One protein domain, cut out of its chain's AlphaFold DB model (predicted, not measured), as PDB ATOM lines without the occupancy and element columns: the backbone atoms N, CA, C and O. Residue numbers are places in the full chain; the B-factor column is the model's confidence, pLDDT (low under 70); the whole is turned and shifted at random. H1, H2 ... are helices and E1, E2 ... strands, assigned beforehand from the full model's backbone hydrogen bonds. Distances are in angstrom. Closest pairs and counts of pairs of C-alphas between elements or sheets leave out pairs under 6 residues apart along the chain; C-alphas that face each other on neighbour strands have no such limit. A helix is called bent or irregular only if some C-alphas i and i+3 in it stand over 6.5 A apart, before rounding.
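This is residues 4 to 120 of the 120 residues of an uncharacterized protein of bacterium HR41 (UniProt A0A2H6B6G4). A strongly twisted antiparallel sheet of four strands has three helices, H1, H3 and H2, side by side over one face, and the other face is bare. From the end of E4 an arm, residues 95 to 107, leads away to a lone helix, H4, far from this body. The printed part has 117 residues with four named helices and four named strands, in the order H1 E1 H2 E2 E3 H3 E4 H4; the sheet's order is E2 E3 E1 E4, and the class is mixed, helices and strands. The whole is loose, with a radius of gyration of the C-alphas of 19.1 A, and spans 59 by 30 by 21 A, the arm and H4 adding to its length.

In the sheet, E1, residues 20 to 27, and E3, residues 54 to 60, are inner strands, antiparallel at 156 degrees, with N 23 and O 57 2.9 A apart, within hydrogen-bond range. Edge strand E4, residues 86 to 94, is antiparallel to E1 at 161 degrees, with N 89 and O 24 at 2.8 A. Edge strand E2, residues 46 to 48, forms a hairpin with E3, with N 46 and O 56 at 2.9 A. H3, residues 69 to 81, is on the sheet at a height of 10.2 A, over E3 and, only just, E1, where 3 of its C-alphas fall. H2, residues 30 to 43, is on the same face, at a height of 8.5 A over E3; it is irregular, with C-alphas 31 and 34 7.5 A apart. H2 and H3 touch, closest at the C-alphas of Val 43 and Val 72, 6.2 A, with a shallow tilt of 27 degrees, opposite ways. H1, residues 4 to 12, is on the same face at a height of 8.9 A over E1, and touches H3, closest at the C-alphas of Val 4 and Leu 76, 5.7 A. H1 and H2 are apart. H4, residues 108 to 118, is not on the sheet and touches no helix. In H1, H3 and H4 every O i to N i+4 pair is within hydrogen-bond range; in H2 6 of 10 are.

E4 measures 24.4 A from first to last C-alpha, E1 22.7 A, H2 20.5 A, E3 19.7 A, H3 18.3 A and H4 15.6 A; H1 and E2 are shorter. H1 begins at C-alpha 4, (-9.272, -59.595, 16.053), E1 at C-alpha 20, (-8.004, -47.250, 29.422), and H4 ends at C-alpha 118, (3.422, -32.982, 50.289).

The C-alphas farthest apart, those of Gln 31 and Gln 120, are 60.8 A apart. The printed part has no cut. The link from E4 to H4 is long, 13 residues. Residues 104 to 110, of which 108 to 110 belong to H4, stand free. The mean pLDDT of the printed part is 94.3; residue 98 is under 70.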
ATOM      1  N   VAL A   4      -9.365 -58.843  14.794       98.56
ATOM      2  CA  VAL A   4      -9.272 -59.595  16.053       98.56
ATOM      3  C   VAL A   4      -7.816 -59.914  16.398       98.56
ATOM      4  O   VAL A   4      -7.396 -59.669  17.524       98.56
ATOM      5  N   GLU A   5      -7.014 -60.400  15.447       98.38
ATOM      6  CA  GLU A   5      -5.598 -60.710  15.691       98.38
ATOM      7  C   GLU A   5      -4.776 -59.466  16.063       98.38
ATOM      8  O   GLU A   5      -3.904 -59.550  16.933       98.38
ATOM      9  N   GLN A   6      -5.035 -58.309  15.435       98.44
ATOM     10  CA  GLN A   6      -4.333 -57.065  15.796       98.44
ATOM     11  C   GLN A   6      -4.715 -56.624  17.209       98.44
ATOM     12  O   GLN A   6      -3.842 -56.259  17.995       98.44
ATOM     13  N   PHE A   7      -6.004 -56.694  17.546       98.50
ATOM     14  CA  PHE A   7      -6.509 -56.303  18.856       98.50
ATOM     15  C   PHE A   7      -5.954 -57.176  19.983       98.50
ATOM     16  O   PHE A   7      -5.433 -56.644  20.961       98.50
ATOM     17  N   GLU A   8      -5.991 -58.501  19.826       98.06
ATOM     18  CA  GLU A   8      -5.446 -59.442  20.815       98.06
ATOM     19  C   GLU A   8      -3.954 -59.207  21.052       98.06
ATOM     20  O   GLU A   8      -3.490 -59.211  22.193       98.06
ATOM     21  N   ARG A   9      -3.198 -58.940  19.981       98.06
ATOM     22  CA  ARG A   9      -1.776 -58.609  20.087       98.06
ATOM     23  C   ARG A   9      -1.543 -57.325  20.878       98.06
ATOM     24  O   ARG A   9      -0.637 -57.301  21.704       98.06
ATOM     25  N   ILE A  10      -2.336 -56.281  20.626       97.88
ATOM     26  CA  ILE A  10      -2.235 -55.012  21.359       97.88
ATOM     27  C   ILE A  10      -2.531 -55.251  22.838       97.88
ATOM     28  O   ILE A  10      -1.690 -54.934  23.671       97.88
ATOM     29  N   VAL A  11      -3.680 -55.850  23.164       96.88
ATOM     30  CA  VAL A  11      -4.122 -56.047  24.555       96.88
ATOM     31  C   VAL A  11      -3.159 -56.942  25.336       96.88
ATOM     32  O   VAL A  11      -2.828 -56.620  26.473       96.88
ATOM     33  N   THR A  12      -2.659 -58.021  24.727       96.50
ATOM     34  CA  THR A  12      -1.722 -58.955  25.383       96.50
ATOM     35  C   THR A  12      -0.354 -58.319  25.660       96.50
ATOM     36  O   THR A  12       0.363 -58.770  26.549       96.50
ATOM     37  N   ALA A  13       0.020 -57.268  24.924       96.62
ATOM     38  CA  ALA A  13       1.270 -56.542  25.144       96.62
ATOM     39  C   ALA A  13       1.181 -55.483  26.261       96.62
ATOM     40  O   ALA A  13       2.212 -54.936  26.656       96.62
ATOM     41  N   LEU A  14      -0.021 -55.164  26.761       95.81
ATOM     42  CA  LEU A  14      -0.213 -54.153  27.802       95.81
ATOM     43  C   LEU A  14       0.075 -54.714  29.208       95.81
ATOM     44  O   LEU A  14      -0.180 -55.890  29.470       95.81
ATOM     45  N   PRO A  15       0.551 -53.879  30.151       93.62
ATOM     46  CA  PRO A  15       0.687 -54.278  31.552       93.62
ATOM     47  C   PRO A  15      -0.687 -54.544  32.176       93.62
ATOM     48  O   PRO A  15      -1.620 -53.791  31.934       93.62
ATOM     49  N   ASP A  16      -0.825 -55.558  33.032       92.38
ATOM     50  CA  ASP A  16      -2.123 -56.000  33.586       92.38
ATOM     51  C   ASP A  16      -2.941 -54.895  34.305       92.38
ATOM     52  O   ASP A  16      -4.165 -54.983  34.432       92.38
ATOM     53  N   ASP A  17      -2.295 -53.827  34.770       91.62
ATOM     54  CA  ASP A  17      -2.931 -52.710  35.469       91.62
ATOM     55  C   ASP A  17      -3.430 -51.578  34.551       91.62
ATOM     56  O   ASP A  17      -3.875 -50.540  35.049       91.62
ATOM     57  N   TRP A  18      -3.417 -51.770  33.225       94.38
ATOM     58  CA  TRP A  18      -4.048 -50.831  32.302       94.38
ATOM     59  C   TRP A  18      -5.556 -50.704  32.578       94.38
ATOM     60  O   TRP A  18      -6.232 -51.657  32.978       94.38
ATOM     61  N   SER A  19      -6.087 -49.497  32.395       93.06
ATOM     62  CA  SER A  19      -7.484 -49.146  32.701       93.06
ATOM     63  C   SER A  19      -8.215 -48.514  31.522       93.06
ATOM     64  O   SER A  19      -9.438 -48.612  31.425       93.06
ATOM     65  N   TYR A  20      -7.470 -47.893  30.611       95.56
ATOM     66  CA  TYR A  20      -8.004 -47.250  29.422       95.56
ATOM     67  C   TYR A  20      -7.078 -47.492  28.238       95.56
ATOM     68  O   TYR A  20      -5.859 -47.387  28.369       95.56
ATOM     69  N   LEU A  21      -7.681 -47.786  27.097       97.44
ATOM     70  CA  LEU A  21      -7.022 -47.982  25.820       97.44
ATOM     71  C   LEU A  21      -7.831 -47.232  24.756       97.44
ATOM     72  O   LEU A  21      -9.050 -47.392  24.677       97.44
ATOM     73  N   GLU A  22      -7.156 -46.428  23.944       98.25
ATOM     74  CA  GLU A  22      -7.744 -45.767  22.782       98.25
ATOM     75  C   GLU A  22      -7.128 -46.330  21.505       98.25
ATOM     76  O   GLU A  22      -5.904 -46.389  21.354       98.25
ATOM     77  N   LEU A  23      -7.993 -46.765  20.595       98.31
ATOM     78  CA  LEU A  23      -7.633 -47.319  19.299       98.31
ATOM     79  C   LEU A  23      -8.270 -46.484  18.204       98.31
ATOM     80  O   LEU A  23      -9.427 -46.092  18.324       98.31
ATOM     81  N   ASP A  24      -7.556 -46.324  17.103       97.88
ATOM     82  CA  ASP A  24      -8.161 -45.911  15.847       97.88
ATOM     83  C   ASP A  24      -8.335 -47.116  14.933       97.88
ATOM     84  O   ASP A  24      -7.412 -47.907  14.743       97.88
ATOM     85  N   LEU A  25      -9.519 -47.223  14.343       98.25
ATOM     86  CA  LEU A  25      -9.810 -48.106  13.227       98.25
ATOM     87  C   LEU A  25      -9.863 -47.267  11.954       98.25
ATOM     88  O   LEU A  25     -10.743 -46.422  11.810       98.25
ATOM     89  N   GLU A  26      -8.930 -47.498  11.038       97.56
ATOM     90  CA  GLU A  26      -8.875 -46.831   9.738       97.56
ATOM     91  C   GLU A  26      -9.506 -47.719   8.666       97.56
ATOM     92  O   GLU A  26      -9.019 -48.819   8.393       97.56
ATOM     93  N   LEU A  27     -10.588 -47.235   8.058       97.62
ATOM     94  CA  LEU A  27     -11.296 -47.901   6.975       97.62
ATOM     95  C   LEU A  27     -10.642 -47.571   5.629       97.62
ATOM     96  O   LEU A  27     -10.458 -46.405   5.279       97.62
ATOM     97  N   ARG A  28     -10.343 -48.601   4.834       96.25
ATOM     98  CA  ARG A  28      -9.646 -48.456   3.544       96.25
ATOM     99  C   ARG A  28     -10.584 -48.276   2.356       96.25
ATOM    100  O   ARG A  28     -10.159 -47.802   1.305       96.25
ATOM    101  N   ARG A  29     -11.853 -48.666   2.505       95.75
ATOM    102  CA  ARG A  29     -12.862 -48.617   1.439       95.75
ATOM    103  C   ARG A  29     -14.039 -47.742   1.852       95.75
ATOM    104  O   ARG A  29     -14.844 -48.170   2.678       95.75
ATOM    105  N   PRO A  30     -14.199 -46.555   1.248       95.06
ATOM    106  CA  PRO A  30     -15.294 -45.645   1.580       95.06
ATOM    107  C   PRO A  30     -16.692 -46.244   1.451       95.06
ATOM    108  O   PRO A  30     -17.595 -45.865   2.187       95.06
ATOM    109  N   GLN A  31     -16.870 -47.207   0.545       96.94
ATOM    110  CA  GLN A  31     -18.160 -47.849   0.297       96.94
ATOM    111  C   GLN A  31     -18.630 -48.705   1.478       96.94
ATOM    112  O   GLN A  31     -19.820 -48.942   1.584       96.94
ATOM    113  N   GLN A  32     -17.717 -49.137   2.355       97.00
ATOM    114  CA  GLN A  32     -18.020 -49.966   3.526       97.00
ATOM    115  C   GLN A  32     -18.334 -49.133   4.782       97.00
ATOM    116  O   GLN A  32     -18.454 -49.680   5.877       97.00
ATOM    117  N   PHE A  33     -18.387 -47.798   4.665       96.56
ATOM    118  CA  PHE A  33     -18.491 -46.911   5.823       96.56
ATOM    119  C   PHE A  33     -19.778 -47.132   6.613       96.56
ATOM    120  O   PHE A  33     -19.733 -47.168   7.839       96.56
ATOM    121  N   VAL A  34     -20.912 -47.284   5.926       96.81
ATOM    122  CA  VAL A  34     -22.214 -47.433   6.583       96.81
ATOM    123  C   VAL A  34     -22.274 -48.762   7.329       96.81
ATOM    124  O   VAL A  34     -22.607 -48.773   8.511       96.81
ATOM    125  N   GLU A  35     -21.870 -49.860   6.689       97.62
ATOM    126  CA  GLU A  35     -21.833 -51.189   7.301       97.62
ATOM    127  C   GLU A  35     -20.889 -51.223   8.511       97.62
ATOM    128  O   GLU A  35     -21.261 -51.709   9.584       97.62
ATOM    129  N   ALA A  36     -19.687 -50.650   8.368       97.94
ATOM    130  CA  ALA A  36     -18.727 -50.547   9.459       97.94
ATOM    131  C   ALA A  36     -19.284 -49.708  10.619       97.94
ATOM    132  O   ALA A  36     -19.242 -50.146  11.769       97.94
ATOM    133  N   ALA A  37     -19.858 -48.536  10.327       97.75
ATOM    134  CA  ALA A  37     -20.445 -47.651  11.328       97.75
ATOM    135  C   ALA A  37     -21.583 -48.337  12.093       97.75
ATOM    136  O   ALA A  37     -21.617 -48.258  13.320       97.75
ATOM    137  N   THR A  38     -22.472 -49.058  11.399       98.06
ATOM    138  CA  THR A  38     -23.565 -49.815  12.025       98.06
ATOM    139  C   THR A  38     -23.035 -50.831  13.030       98.06
ATOM    140  O   THR A  38     -23.502 -50.862  14.170       98.06
ATOM    141  N   LEU A  39     -22.028 -51.625  12.659       98.31
ATOM    142  CA  LEU A  39     -21.447 -52.626  13.555       98.31
ATOM    143  C   LEU A  39     -20.715 -51.989  14.742       98.31
ATOM    144  O   LEU A  39     -20.834 -52.475  15.869       98.31
ATOM    145  N   LEU A  40     -20.008 -50.883  14.500       98.31
ATOM    146  CA  LEU A  40     -19.216 -50.162  15.496       98.31
ATOM    147  C   LEU A  40     -20.055 -49.410  16.545       98.31
ATOM    148  O   LEU A  40     -19.525 -49.046  17.600       98.31
ATOM    149  N   THR A  41     -21.366 -49.245  16.330       97.50
ATOM    150  CA  THR A  41     -22.283 -48.702  17.354       97.50
ATOM    151  C   THR A  41     -22.288 -49.522  18.648       97.50
ATOM    152  O   THR A  41     -22.423 -48.952  19.729       97.50
ATOM    153  N   GLN A  42     -22.054 -50.838  18.566       97.38
ATOM    154  CA  GLN A  42     -22.022 -51.759  19.714       97.38
ATOM    155  C   GLN A  42     -20.963 -51.393  20.763       97.38
ATOM    156  O   GLN A  42     -21.088 -51.760  21.930       97.38
ATOM    157  N   VAL A  43     -19.923 -50.666  20.350       98.31
ATOM    158  CA  VAL A  43     -18.822 -50.214  21.211       98.31
ATOM    159  C   VAL A  43     -18.728 -48.694  21.278       98.31
ATOM    160  O   VAL A  43     -17.723 -48.162  21.746       98.31
ATOM    161  N   ASN A  44     -19.780 -48.002  20.829       97.56
ATOM    162  CA  ASN A  44     -19.870 -46.547  20.801       97.56
ATOM    163  C   ASN A  44     -18.636 -45.894  20.148       97.56
ATOM    164  O   ASN A  44     -18.067 -44.940  20.685       97.56
ATOM    165  N   ALA A  45     -18.177 -46.454  19.021       98.06
ATOM    166  CA  ALA A  45     -17.042 -45.884  18.308       98.06
ATOM    167  C   ALA A  45     -17.408 -44.510  17.732       98.06
ATOM    168  O   ALA A  45     -18.517 -44.302  17.237       98.06
ATOM    169  N   ILE A  46     -16.460 -43.580  17.777       97.44
ATOM    170  CA  ILE A  46     -16.672 -42.197  17.355       97.44
ATOM    171  C   ILE A  46     -16.097 -42.034  15.945       97.44
ATOM    172  O   ILE A  46     -14.887 -42.196  15.791       97.44
ATOM    173  N   PRO A  47     -16.908 -41.724  14.918       96.56
ATOM    174  CA  PRO A  47     -16.381 -41.457  13.587       96.56
ATOM    175  C   PRO A  47     -15.595 -40.137  13.569       96.56
ATOM    176  O   PRO A  47     -16.075 -39.113  14.054       96.56
ATOM    177  N   ASP A  48     -14.409 -40.152  12.966       93.50
ATOM    178  CA  ASP A  48     -13.623 -38.965  12.623       93.50
ATOM    179  C   ASP A  48     -13.317 -38.988  11.127       93.50
ATOM    180  O   ASP A  48     -12.491 -39.772  10.652       93.50
ATOM    181  N   THR A  49     -14.002 -38.114  10.389       90.50
ATOM    182  CA  THR A  49     -13.895 -38.022   8.932       90.50
ATOM    183  C   THR A  49     -13.117 -36.799   8.449       90.50
ATOM    184  O   THR A  49     -13.221 -36.432   7.280       90.50
ATOM    185  N   ARG A  50     -12.378 -36.116   9.339       89.81
ATOM    186  CA  ARG A  50     -11.612 -34.910   8.973       89.81
ATOM    187  C   ARG A  50     -10.409 -35.237   8.088       89.81
ATOM    188  O   ARG A  50     -10.214 -34.572   7.079       89.81
ATOM    189  N   ASP A  51      -9.670 -36.292   8.441       86.25
ATOM    190  CA  ASP A  51      -8.418 -36.703   7.784       86.25
ATOM    191  C   ASP A  51      -8.439 -38.198   7.404       86.25
ATOM    192  O   ASP A  51      -7.558 -38.969   7.788       86.25
ATOM    193  N   GLY A  52      -9.488 -38.631   6.703       89.56
ATOM    194  CA  GLY A  52      -9.691 -40.028   6.297       89.56
ATOM    195  C   GLY A  52     -10.975 -40.621   6.865       89.56
ATOM    196  O   GLY A  52     -11.854 -39.888   7.295       89.56
ATOM    197  N   LEU A  53     -11.109 -41.946   6.846       95.44
ATOM    198  CA  LEU A  53     -12.283 -42.644   7.375       95.44
ATOM    199  C   LEU A  53     -11.884 -43.425   8.619       95.44
ATOM    200  O   LEU A  53     -11.529 -44.601   8.535       95.44
ATOM    201  N   ARG A  54     -11.889 -42.751   9.771       96.75
ATOM    202  CA  ARG A  54     -11.464 -43.347  11.039       96.75
ATOM    203  C   ARG A  54     -12.608 -43.468  12.028       96.75
ATOM    204  O   ARG A  54     -13.539 -42.667  12.022       96.75
ATOM    205  N   PHE A  55     -12.481 -44.440  12.919       98.25
ATOM    206  CA  PHE A  55     -13.315 -44.578  14.102       98.25
ATOM    207  C   PHE A  55     -12.429 -44.709  15.332       98.25
ATOM    208  O   PHE A  55     -11.598 -45.612  15.400       98.25
ATOM    209  N   THR A  56     -12.640 -43.852  16.323       98.25
ATOM    210  CA  THR A  56     -11.982 -43.984  17.620       98.25
ATOM    211  C   THR A  56     -12.785 -44.937  18.498       98.25
ATOM    212  O   THR A  56     -13.968 -44.711  18.768       98.25
ATOM    213  N   ILE A  57     -12.139 -46.003  18.961       98.44
ATOM    214  CA  ILE A  57     -12.698 -47.021  19.851       98.44
ATOM    215  C   ILE A  57     -12.026 -46.878  21.213       98.44
ATOM    216  O   ILE A  57     -10.802 -46.929  21.335       98.44
ATOM    217  N   ARG A  58     -12.842 -46.731  22.256       98.50
ATOM    218  CA  ARG A  58     -12.376 -46.648  23.643       98.50
ATOM    219  C   ARG A  58     -12.636 -47.967  24.343       98.50
ATOM    220  O   ARG A  58     -13.763 -48.461  24.327       98.50
ATOM    221  N   VAL A  59     -11.615 -48.494  25.007       98.38
ATOM    222  CA  VAL A  59     -11.650 -49.810  25.643       98.38
ATOM    223  C   VAL A  59     -11.314 -49.687  27.124       98.38
ATOM    224  O   VAL A  59     -10.375 -48.989  27.508       98.38
ATOM    225  N   ALA A  60     -12.094 -50.368  27.958       96.75
ATOM    226  CA  ALA A  60     -11.844 -50.538  29.382       96.75
ATOM    227  C   ALA A  60     -11.388 -51.973  29.660       96.75
ATOM    228  O   ALA A  60     -11.879 -52.921  29.039       96.75
ATOM    229  N   HIS A  61     -10.467 -52.122  30.614       94.19
ATOM    230  CA  HIS A  61      -9.975 -53.429  31.037       94.19
ATOM    231  C   HIS A  61     -10.976 -54.109  31.987       94.19
ATOM    232  O   HIS A  61     -11.965 -54.691  31.549       94.19
ATOM    233  N   ARG A  62     -10.736 -54.019  33.302       90.56
ATOM    234  CA  ARG A  62     -11.602 -54.569  34.362       90.56
ATOM    235  C   ARG A  62     -12.579 -53.543  34.941       90.56
ATOM    236  O   ARG A  62     -13.581 -53.917  35.536       90.56
ATOM    237  N   PHE A  63     -12.270 -52.258  34.795       83.38
ATOM    238  CA  PHE A  63     -13.063 -51.135  35.292       83.38
ATOM    239  C   PHE A  63     -12.892 -49.929  34.360       83.38
ATOM    240  O   PHE A  63     -11.902 -49.841  33.636       83.38
ATOM    241  N   GLY A  64     -13.848 -48.999  34.388       83.12
ATOM    242  CA  GLY A  64     -13.853 -47.799  33.549       83.12
ATOM    243  C   GLY A  64     -15.181 -47.593  32.819       83.12
ATOM    244  O   GLY A  64     -16.083 -48.416  32.895       83.12
ATOM    245  N   HIS A  65     -15.296 -46.465  32.121       85.31
ATOM    246  CA  HIS A  65     -16.506 -46.020  31.407       85.31
ATOM    247  C   HIS A  65     -16.542 -46.369  29.903       85.31
ATOM    248  O   HIS A  65     -17.343 -45.807  29.162       85.31
ATOM    249  N   ALA A  66     -15.626 -47.217  29.430       95.88
ATOM    250  CA  ALA A  66     -15.455 -47.535  28.011       95.88
ATOM    251  C   ALA A  66     -15.891 -48.980  27.695       95.88
ATOM    252  O   ALA A  66     -16.241 -49.732  28.606       95.88
ATOM    253  N   ALA A  67     -15.894 -49.374  26.417       97.88
ATOM    254  CA  ALA A  67     -16.341 -50.708  26.017       97.88
ATOM    255  C   ALA A  67     -15.417 -51.796  26.590       97.88
ATOM    256  O   ALA A  67     -14.196 -51.664  26.568       97.88
ATOM    257  N   ALA A  68     -15.987 -52.887  27.102       97.50
ATOM    258  CA  ALA A  68     -15.195 -53.984  27.652       97.50
ATOM    259  C   ALA A  68     -14.438 -54.740  26.546       97.50
ATOM    260  O   ALA A  68     -14.955 -54.903  25.437       97.50
ATOM    261  N   VAL A  69     -13.256 -55.281  26.870       97.81
ATOM    262  CA  VAL A  69     -12.425 -56.077  25.938       97.81
ATOM    263  C   VAL A  69     -13.228 -57.139  25.163       97.81
ATOM    264  O   VAL A  69     -13.100 -57.180  23.937       97.81
ATOM    265  N   PRO A  70     -14.104 -57.958  25.789       97.88
ATOM    266  CA  PRO A  70     -14.861 -58.970  25.051       97.88
ATOM    267  C   PRO A  70     -15.854 -58.381  24.041       97.88
ATOM    268  O   PRO A  70     -16.056 -58.976  22.984       97.88
ATOM    269  N   ALA A  71     -16.448 -57.220  24.342       98.31
ATOM    270  CA  ALA A  71     -17.385 -56.544  23.447       98.31
ATOM    271  C   ALA A  71     -16.657 -55.997  22.215       98.31
ATOM    272  O   ALA A  71     -17.063 -56.274  21.090       98.31
ATOM    273  N   VAL A  72     -15.517 -55.327  22.419       98.62
ATOM    274  CA  VAL A  72     -14.660 -54.846  21.321       98.62
ATOM    275  C   VAL A  72     -14.198 -56.000  20.449       98.62
ATOM    276  O   VAL A  72     -14.386 -55.966  19.236       98.62
ATOM    277  N   ARG A  73     -13.701 -57.080  21.055       98.62
ATOM    278  CA  ARG A  73     -13.307 -58.289  20.328       98.62
ATOM    279  C   ARG A  73     -14.454 -58.880  19.499       98.62
ATOM    280  O   ARG A  73     -14.222 -59.318  18.374       98.62
ATOM    281  N   ALA A  74     -15.669 -58.937  20.046       98.62
ATOM    282  CA  ALA A  74     -16.836 -59.456  19.335       98.62
ATOM    283  C   ALA A  74     -17.218 -58.561  18.147       98.62
ATOM    284  O   ALA A  74     -17.427 -59.072  17.051       98.62
ATOM    285  N   THR A  75     -17.227 -57.239  18.326       98.75
ATOM    286  CA  THR A  75     -17.491 -56.286  17.240       98.75
ATOM    287  C   THR A  75     -16.438 -56.362  16.135       98.75
ATOM    288  O   THR A  75     -16.798 -56.401  14.962       98.75
ATOM    289  N   LEU A  76     -15.150 -56.449  16.480       98.75
ATOM    290  CA  LEU A  76     -14.077 -56.609  15.492       98.75
ATOM    291  C   LEU A  76     -14.207 -57.924  14.713       98.75
ATOM    292  O   LEU A  76     -13.964 -57.941  13.511       98.75
ATOM    293  N   ARG A  77     -14.656 -59.002  15.366       98.69
ATOM    294  CA  ARG A  77     -14.935 -60.270  14.682       98.69
ATOM    295  C   ARG A  77     -16.056 -60.133  13.657       98.69
ATOM    296  O   ARG A  77     -15.917 -60.659  12.564       98.69
ATOM    297  N   LEU A  78     -17.125 -59.403  13.980       98.56
ATOM    298  CA  LEU A  78     -18.200 -59.138  13.020       98.56
ATOM    299  C   LEU A  78     -17.681 -58.357  11.806       98.56
ATOM    300  O   LEU A  78     -18.056 -58.666  10.682       98.56
ATOM    301  N   LEU A  79     -16.788 -57.381  12.009       98.44
ATOM    302  CA  LEU A  79     -16.146 -56.661  10.903       98.44
ATOM    303  C   LEU A  79     -15.295 -57.599  10.028       98.44
ATOM    304  O   LEU A  79     -15.401 -57.538   8.804       98.44
ATOM    305  N   ASP A  80     -14.505 -58.483  10.646       98.56
ATOM    306  CA  ASP A  80     -13.717 -59.500   9.935       98.56
ATOM    307  C   ASP A  80     -14.621 -60.459   9.133       98.56
ATOM    308  O   ASP A  80     -14.367 -60.715   7.956       98.56
ATOM    309  N   GLU A  81     -15.706 -60.953   9.737       98.38
ATOM    310  CA  GLU A  81     -16.681 -61.859   9.108       98.38
ATOM    311  C   GLU A  81     -17.426 -61.204   7.933       98.38
ATOM    312  O   GLU A  81     -17.741 -61.877   6.953       98.38
ATOM    313  N   GLN A  82     -17.680 -59.892   8.001       97.75
ATOM    314  CA  GLN A  82     -18.271 -59.112   6.907       97.75
ATOM    315  C   GLN A  82     -17.239 -58.646   5.860       97.75
ATOM    316  O   GLN A  82     -17.603 -57.976   4.892       97.75
ATOM    317  N   GLY A  83     -15.954 -58.980   6.026       97.94
ATOM    318  CA  GLY A  83     -14.896 -58.597   5.087       97.94
ATOM    319  C   GLY A  83     -14.654 -57.085   5.017       97.94
ATOM    320  O   GLY A  83     -14.325 -56.555   3.950       97.94
ATOM    321  N   ILE A  84     -14.849 -56.375   6.131       98.19
ATOM    322  CA  ILE A  84     -14.584 -54.936   6.223       98.19
ATOM    323  C   ILE A  84     -13.071 -54.698   6.183       98.19
ATOM    324  O   ILE A  84     -12.322 -55.201   7.020       98.19
ATOM    325  N   ASP A  85     -12.613 -53.923   5.200       97.81
ATOM    326  CA  ASP A  85     -11.192 -53.674   4.954       97.81
ATOM    327  C   ASP A  85     -10.699 -52.507   5.817       97.81
ATOM    328  O   ASP A  85     -10.863 -51.333   5.466       97.81
ATOM    329  N   ALA A  86     -10.128 -52.831   6.978       97.62
ATOM    330  CA  ALA A  86      -9.671 -51.852   7.955       97.62
ATOM    331  C   ALA A  86      -8.382 -52.274   8.680       97.62
ATOM    332  O   ALA A  86      -7.948 -53.426   8.623       97.62
ATOM    333  N   ALA A  87      -7.761 -51.327   9.383       97.69
ATOM    334  CA  ALA A  87      -6.590 -51.569  10.226       97.69
ATOM    335  C   ALA A  87      -6.719 -50.872  11.585       97.69
ATOM    336  O   ALA A  87      -7.336 -49.811  11.673       97.69
ATOM    337  N   LEU A  88      -6.124 -51.461  12.628       98.12
ATOM    338  CA  LEU A  88      -6.089 -50.882  13.972       98.12
ATOM    339  C   LEU A  88      -4.754 -50.191  14.247       98.12
ATOM    340  O   LEU A  88      -3.686 -50.734  13.965       98.12
ATOM    341  N   ALA A  89      -4.825 -49.026  14.881       96.56
ATOM    342  CA  ALA A  89      -3.682 -48.297  15.404       96.56
ATOM    343  C   ALA A  89      -3.896 -47.972  16.885       96.56
ATOM    344  O   ALA A  89      -4.954 -47.486  17.283       96.56
ATOM    345  N   LEU A  90      -2.873 -48.221  17.702       97.38
ATOM    346  CA  LEU A  90      -2.863 -47.795  19.096       97.38
ATOM    347  C   LEU A  90      -2.680 -46.274  19.178       97.38
ATOM    348  O   LEU A  90      -1.739 -45.746  18.584       97.38
ATOM    349  N   ARG A  91      -3.548 -45.582  19.924       96.19
ATOM    350  CA  ARG A  91      -3.468 -44.128  20.131       96.19
ATOM    351  C   ARG A  91      -2.998 -43.745  21.522       96.19
ATOM    352  O   ARG A  91      -2.088 -42.931  21.635       96.19
ATOM    353  N   ASP A  92      -3.600 -44.322  22.556       96.75
ATOM    354  CA  ASP A  92      -3.277 -44.003  23.949       96.75
ATOM    355  C   ASP A  92      -3.506 -45.215  24.860       96.75
ATOM    356  O   ASP A  92      -4.371 -46.054  24.596       96.75
ATOM    357  N   VAL A  93      -2.741 -45.289  25.950       96.06
ATOM    358  CA  VAL A  93      -2.906 -46.279  27.020       96.06
ATOM    359  C   VAL A  93      -2.719 -45.589  28.358       96.06
ATOM    360  O   VAL A  93      -1.700 -44.948  28.605       96.06
ATOM    361  N   ARG A  94      -3.661 -45.807  29.275       92.69
ATOM    362  CA  ARG A  94      -3.499 -45.424  30.680       92.69
ATOM    363  C   ARG A  94      -3.299 -46.670  31.520       92.69
ATOM    364  O   ARG A  94      -4.210 -47.492  31.651       92.69
ATOM    365  N   ALA A  95      -2.116 -46.768  32.106       90.31
ATOM    366  CA  ALA A  95      -1.725 -47.792  33.061       90.31
ATOM    367  C   ALA A  95      -1.178 -47.149  34.336       90.31
ATOM    368  O   ALA A  95      -0.910 -45.944  34.371       90.31
ATOM    369  N   GLY A  96      -1.041 -47.948  35.389       82.50
ATOM    370  CA  GLY A  96      -0.681 -47.455  36.708       82.50
ATOM    371  C   GLY A  96      -1.882 -47.024  37.546       82.50
ATOM    372  O   GLY A  96      -2.981 -46.732  37.068       82.50
ATOM    373  N   ARG A  97      -1.643 -46.954  38.856       70.12
ATOM    374  CA  ARG A  97      -2.575 -46.379  39.825       70.12
ATOM    375  C   ARG A  97      -2.116 -44.968  40.159       70.12
ATOM    376  O   ARG A  97      -1.105 -44.791  40.833       70.12
ATOM    377  N   ALA A  98      -2.867 -43.974  39.703       68.56
ATOM    378  CA  ALA A  98      -2.729 -42.618  40.212       68.56
ATOM    379  C   ALA A  98      -3.457 -42.519  41.554       68.56
ATOM    380  O   ALA A  98      -4.583 -43.001  41.704       68.56
ATOM    381  N   GLU A  99      -2.819 -41.898  42.537       73.56
ATOM    382  CA  GLU A  99      -3.467 -41.626  43.809       73.56
ATOM    383  C   GLU A  99      -4.666 -40.696  43.599       73.56
ATOM    384  O   GLU A  99      -4.542 -39.590  43.067       73.56
ATOM    385  N   VAL A 100      -5.840 -41.144  44.036       78.50
ATOM    386  CA  VAL A 100      -7.038 -40.310  44.044       78.50
ATOM    387  C   VAL A 100      -7.039 -39.511  45.337       78.50
ATOM    388  O   VAL A 100      -7.229 -40.067  46.416       78.50
ATOM    389  N   VAL A 101      -6.864 -38.195  45.223       86.19
ATOM    390  CA  VAL A 101      -7.007 -37.269  46.350       86.19
ATOM    391  C   VAL A 101      -8.394 -36.616  46.262       86.19
ATOM    392  O   VAL A 101      -8.576 -35.682  45.475       86.19
ATOM    393  N   PRO A 102      -9.403 -37.081  47.026       82.38
ATOM    394  CA  PRO A 102     -10.768 -36.571  46.930       82.38
ATOM    395  C   PRO A 102     -10.874 -35.177  47.570       82.38
ATOM    396  O   PRO A 102     -11.279 -35.007  48.720       82.38
ATOM    397  N   MET A 103     -10.500 -34.154  46.799       90.88
ATOM    398  CA  MET A 103     -10.556 -32.741  47.191       90.88
ATOM    399  C   MET A 103     -11.880 -32.064  46.831       90.88
ATOM    400  O   MET A 103     -12.045 -30.863  47.069       90.88
ATOM    401  N   TRP A 104     -12.831 -32.805  46.259       88.06
ATOM    402  CA  TRP A 104     -14.171 -32.297  45.987       88.06
ATOM    403  C   TRP A 104     -14.859 -31.862  47.287       88.06
ATOM    404  O   TRP A 104     -14.777 -32.550  48.303       88.06
ATOM    405  N   GLY A 105     -15.483 -30.681  47.281       92.69
ATOM    406  CA  GLY A 105     -16.143 -30.104  48.459       92.69
ATOM    407  C   GLY A 105     -15.213 -29.650  49.597       92.69
ATOM    408  O   GLY A 105     -15.695 -29.098  50.583       92.69
ATOM    409  N   ARG A 106     -13.889 -29.840  49.494       93.62
ATOM    410  CA  ARG A 106     -12.945 -29.380  50.524       93.62
ATOM    411  C   ARG A 106     -12.712 -27.863  50.433       93.62
ATOM    412  O   ARG A 106     -12.549 -27.356  49.321       93.62
ATOM    413  N   PRO A 107     -12.647 -27.137  51.563       95.94
ATOM    414  CA  PRO A 107     -12.256 -25.729  51.573       95.94
ATOM    415  C   PRO A 107     -10.849 -25.510  51.008       95.94
ATOM    416  O   PRO A 107      -9.989 -26.391  51.077       95.94
ATOM    417  N   GLU A 108     -10.581 -24.309  50.496       93.94
ATOM    418  CA  GLU A 108      -9.272 -23.967  49.928       93.94
ATOM    419  C   GLU A 108      -8.132 -24.048  50.956       93.94
ATOM    420  O   GLU A 108      -7.031 -24.471  50.611       93.94
ATOM    421  N   SER A 109      -8.403 -23.753  52.233       96.50
ATOM    422  CA  SER A 109      -7.433 -23.917  53.324       96.50
ATOM    423  C   SER A 109      -6.919 -25.356  53.442       96.50
ATOM    424  O   SER A 109      -5.717 -25.563  53.571       96.50
ATOM    425  N   VAL A 110      -7.802 -26.353  53.304       93.94
ATOM    426  CA  VAL A 110      -7.442 -27.782  53.328       93.94
ATOM    427  C   VAL A 110      -6.591 -28.153  52.115       93.94
ATOM    428  O   VAL A 110      -5.620 -28.893  52.247       93.94
ATOM    429  N   ARG A 111      -6.925 -27.626  50.931       91.19
ATOM    430  CA  ARG A 111      -6.163 -27.902  49.704       91.19
ATOM    431  C   ARG A 111      -4.742 -27.333  49.782       91.19
ATOM    432  O   ARG A 111      -3.799 -28.037  49.431       91.19
ATOM    433  N   ARG A 112      -4.593 -26.099  50.282       93.19
ATOM    434  CA  ARG A 112      -3.287 -25.448  50.493       93.19
ATOM    435  C   ARG A 112      -2.452 -26.187  51.533       93.19
ATOM    436  O   ARG A 112      -1.264 -26.409  51.319       93.19
ATOM    437  N   GLU A 113      -3.083 -26.611  52.625       93.69
ATOM    438  CA  GLU A 113      -2.403 -27.366  53.672       93.69
ATOM    439  C   GLU A 113      -1.880 -28.708  53.172       93.69
ATOM    440  O   GLU A 113      -0.724 -29.063  53.388       93.69
ATOM    441  N   PHE A 114      -2.716 -29.424  52.428       92.12
ATOM    442  CA  PHE A 114      -2.342 -30.685  51.812       92.12
ATOM    443  C   PHE A 114      -1.165 -30.539  50.838       92.12
ATOM    444  O   PHE A 114      -0.256 -31.367  50.843       92.12
ATOM    445  N   GLN A 115      -1.154 -29.481  50.020       90.06
ATOM    446  CA  GLN A 115      -0.031 -29.184  49.126       90.06
ATOM    447  C   GLN A 115       1.255 -28.906  49.909       90.06
ATOM    448  O   GLN A 115       2.297 -29.451  49.561       90.06
ATOM    449  N   ARG A 116       1.174 -28.113  50.986       95.25
ATOM    450  CA  ARG A 116       2.313 -27.797  51.856       95.25
ATOM    451  C   ARG A 116       2.935 -29.051  52.472       95.25
ATOM    452  O   ARG A 116       4.151 -29.193  52.433       95.25
ATOM    453  N   LEU A 117       2.108 -29.958  52.995       92.88
ATOM    454  CA  LEU A 117       2.567 -31.208  53.616       92.88
ATOM    455  C   LEU A 117       3.223 -32.171  52.618       92.88
ATOM    456  O   LEU A 117       4.078 -32.950  53.011       92.88
ATOM    457  N   ARG A 118       2.843 -32.125  51.337       86.44
ATOM    458  CA  ARG A 118       3.422 -32.982  50.289       86.44
ATOM    459  C   ARG A 118       4.755 -32.511  49.725       86.44
ATOM    460  O   ARG A 118       5.406 -33.273  49.022       86.44
ATOM    461  N   MET A 119       5.101 -31.247  49.937       84.88
ATOM    462  CA  MET A 119       6.365 -30.672  49.469       84.88
ATOM    463  C   MET A 119       7.499 -30.834  50.497       84.88
ATOM    464  O   MET A 119       8.604 -30.363  50.233       84.88
ATOM    465  N   GLN A 120       7.220 -31.447  51.654       70.25
ATOM    466  CA  GLN A 120       8.192 -31.834  52.683       70.25
ATOM    467  C   GLN A 120       8.599 -33.293  52.500       70.25
ATOM    468  O   GLN A 120       9.795 -33.579  52.725       70.25
TER     469      GLN A 120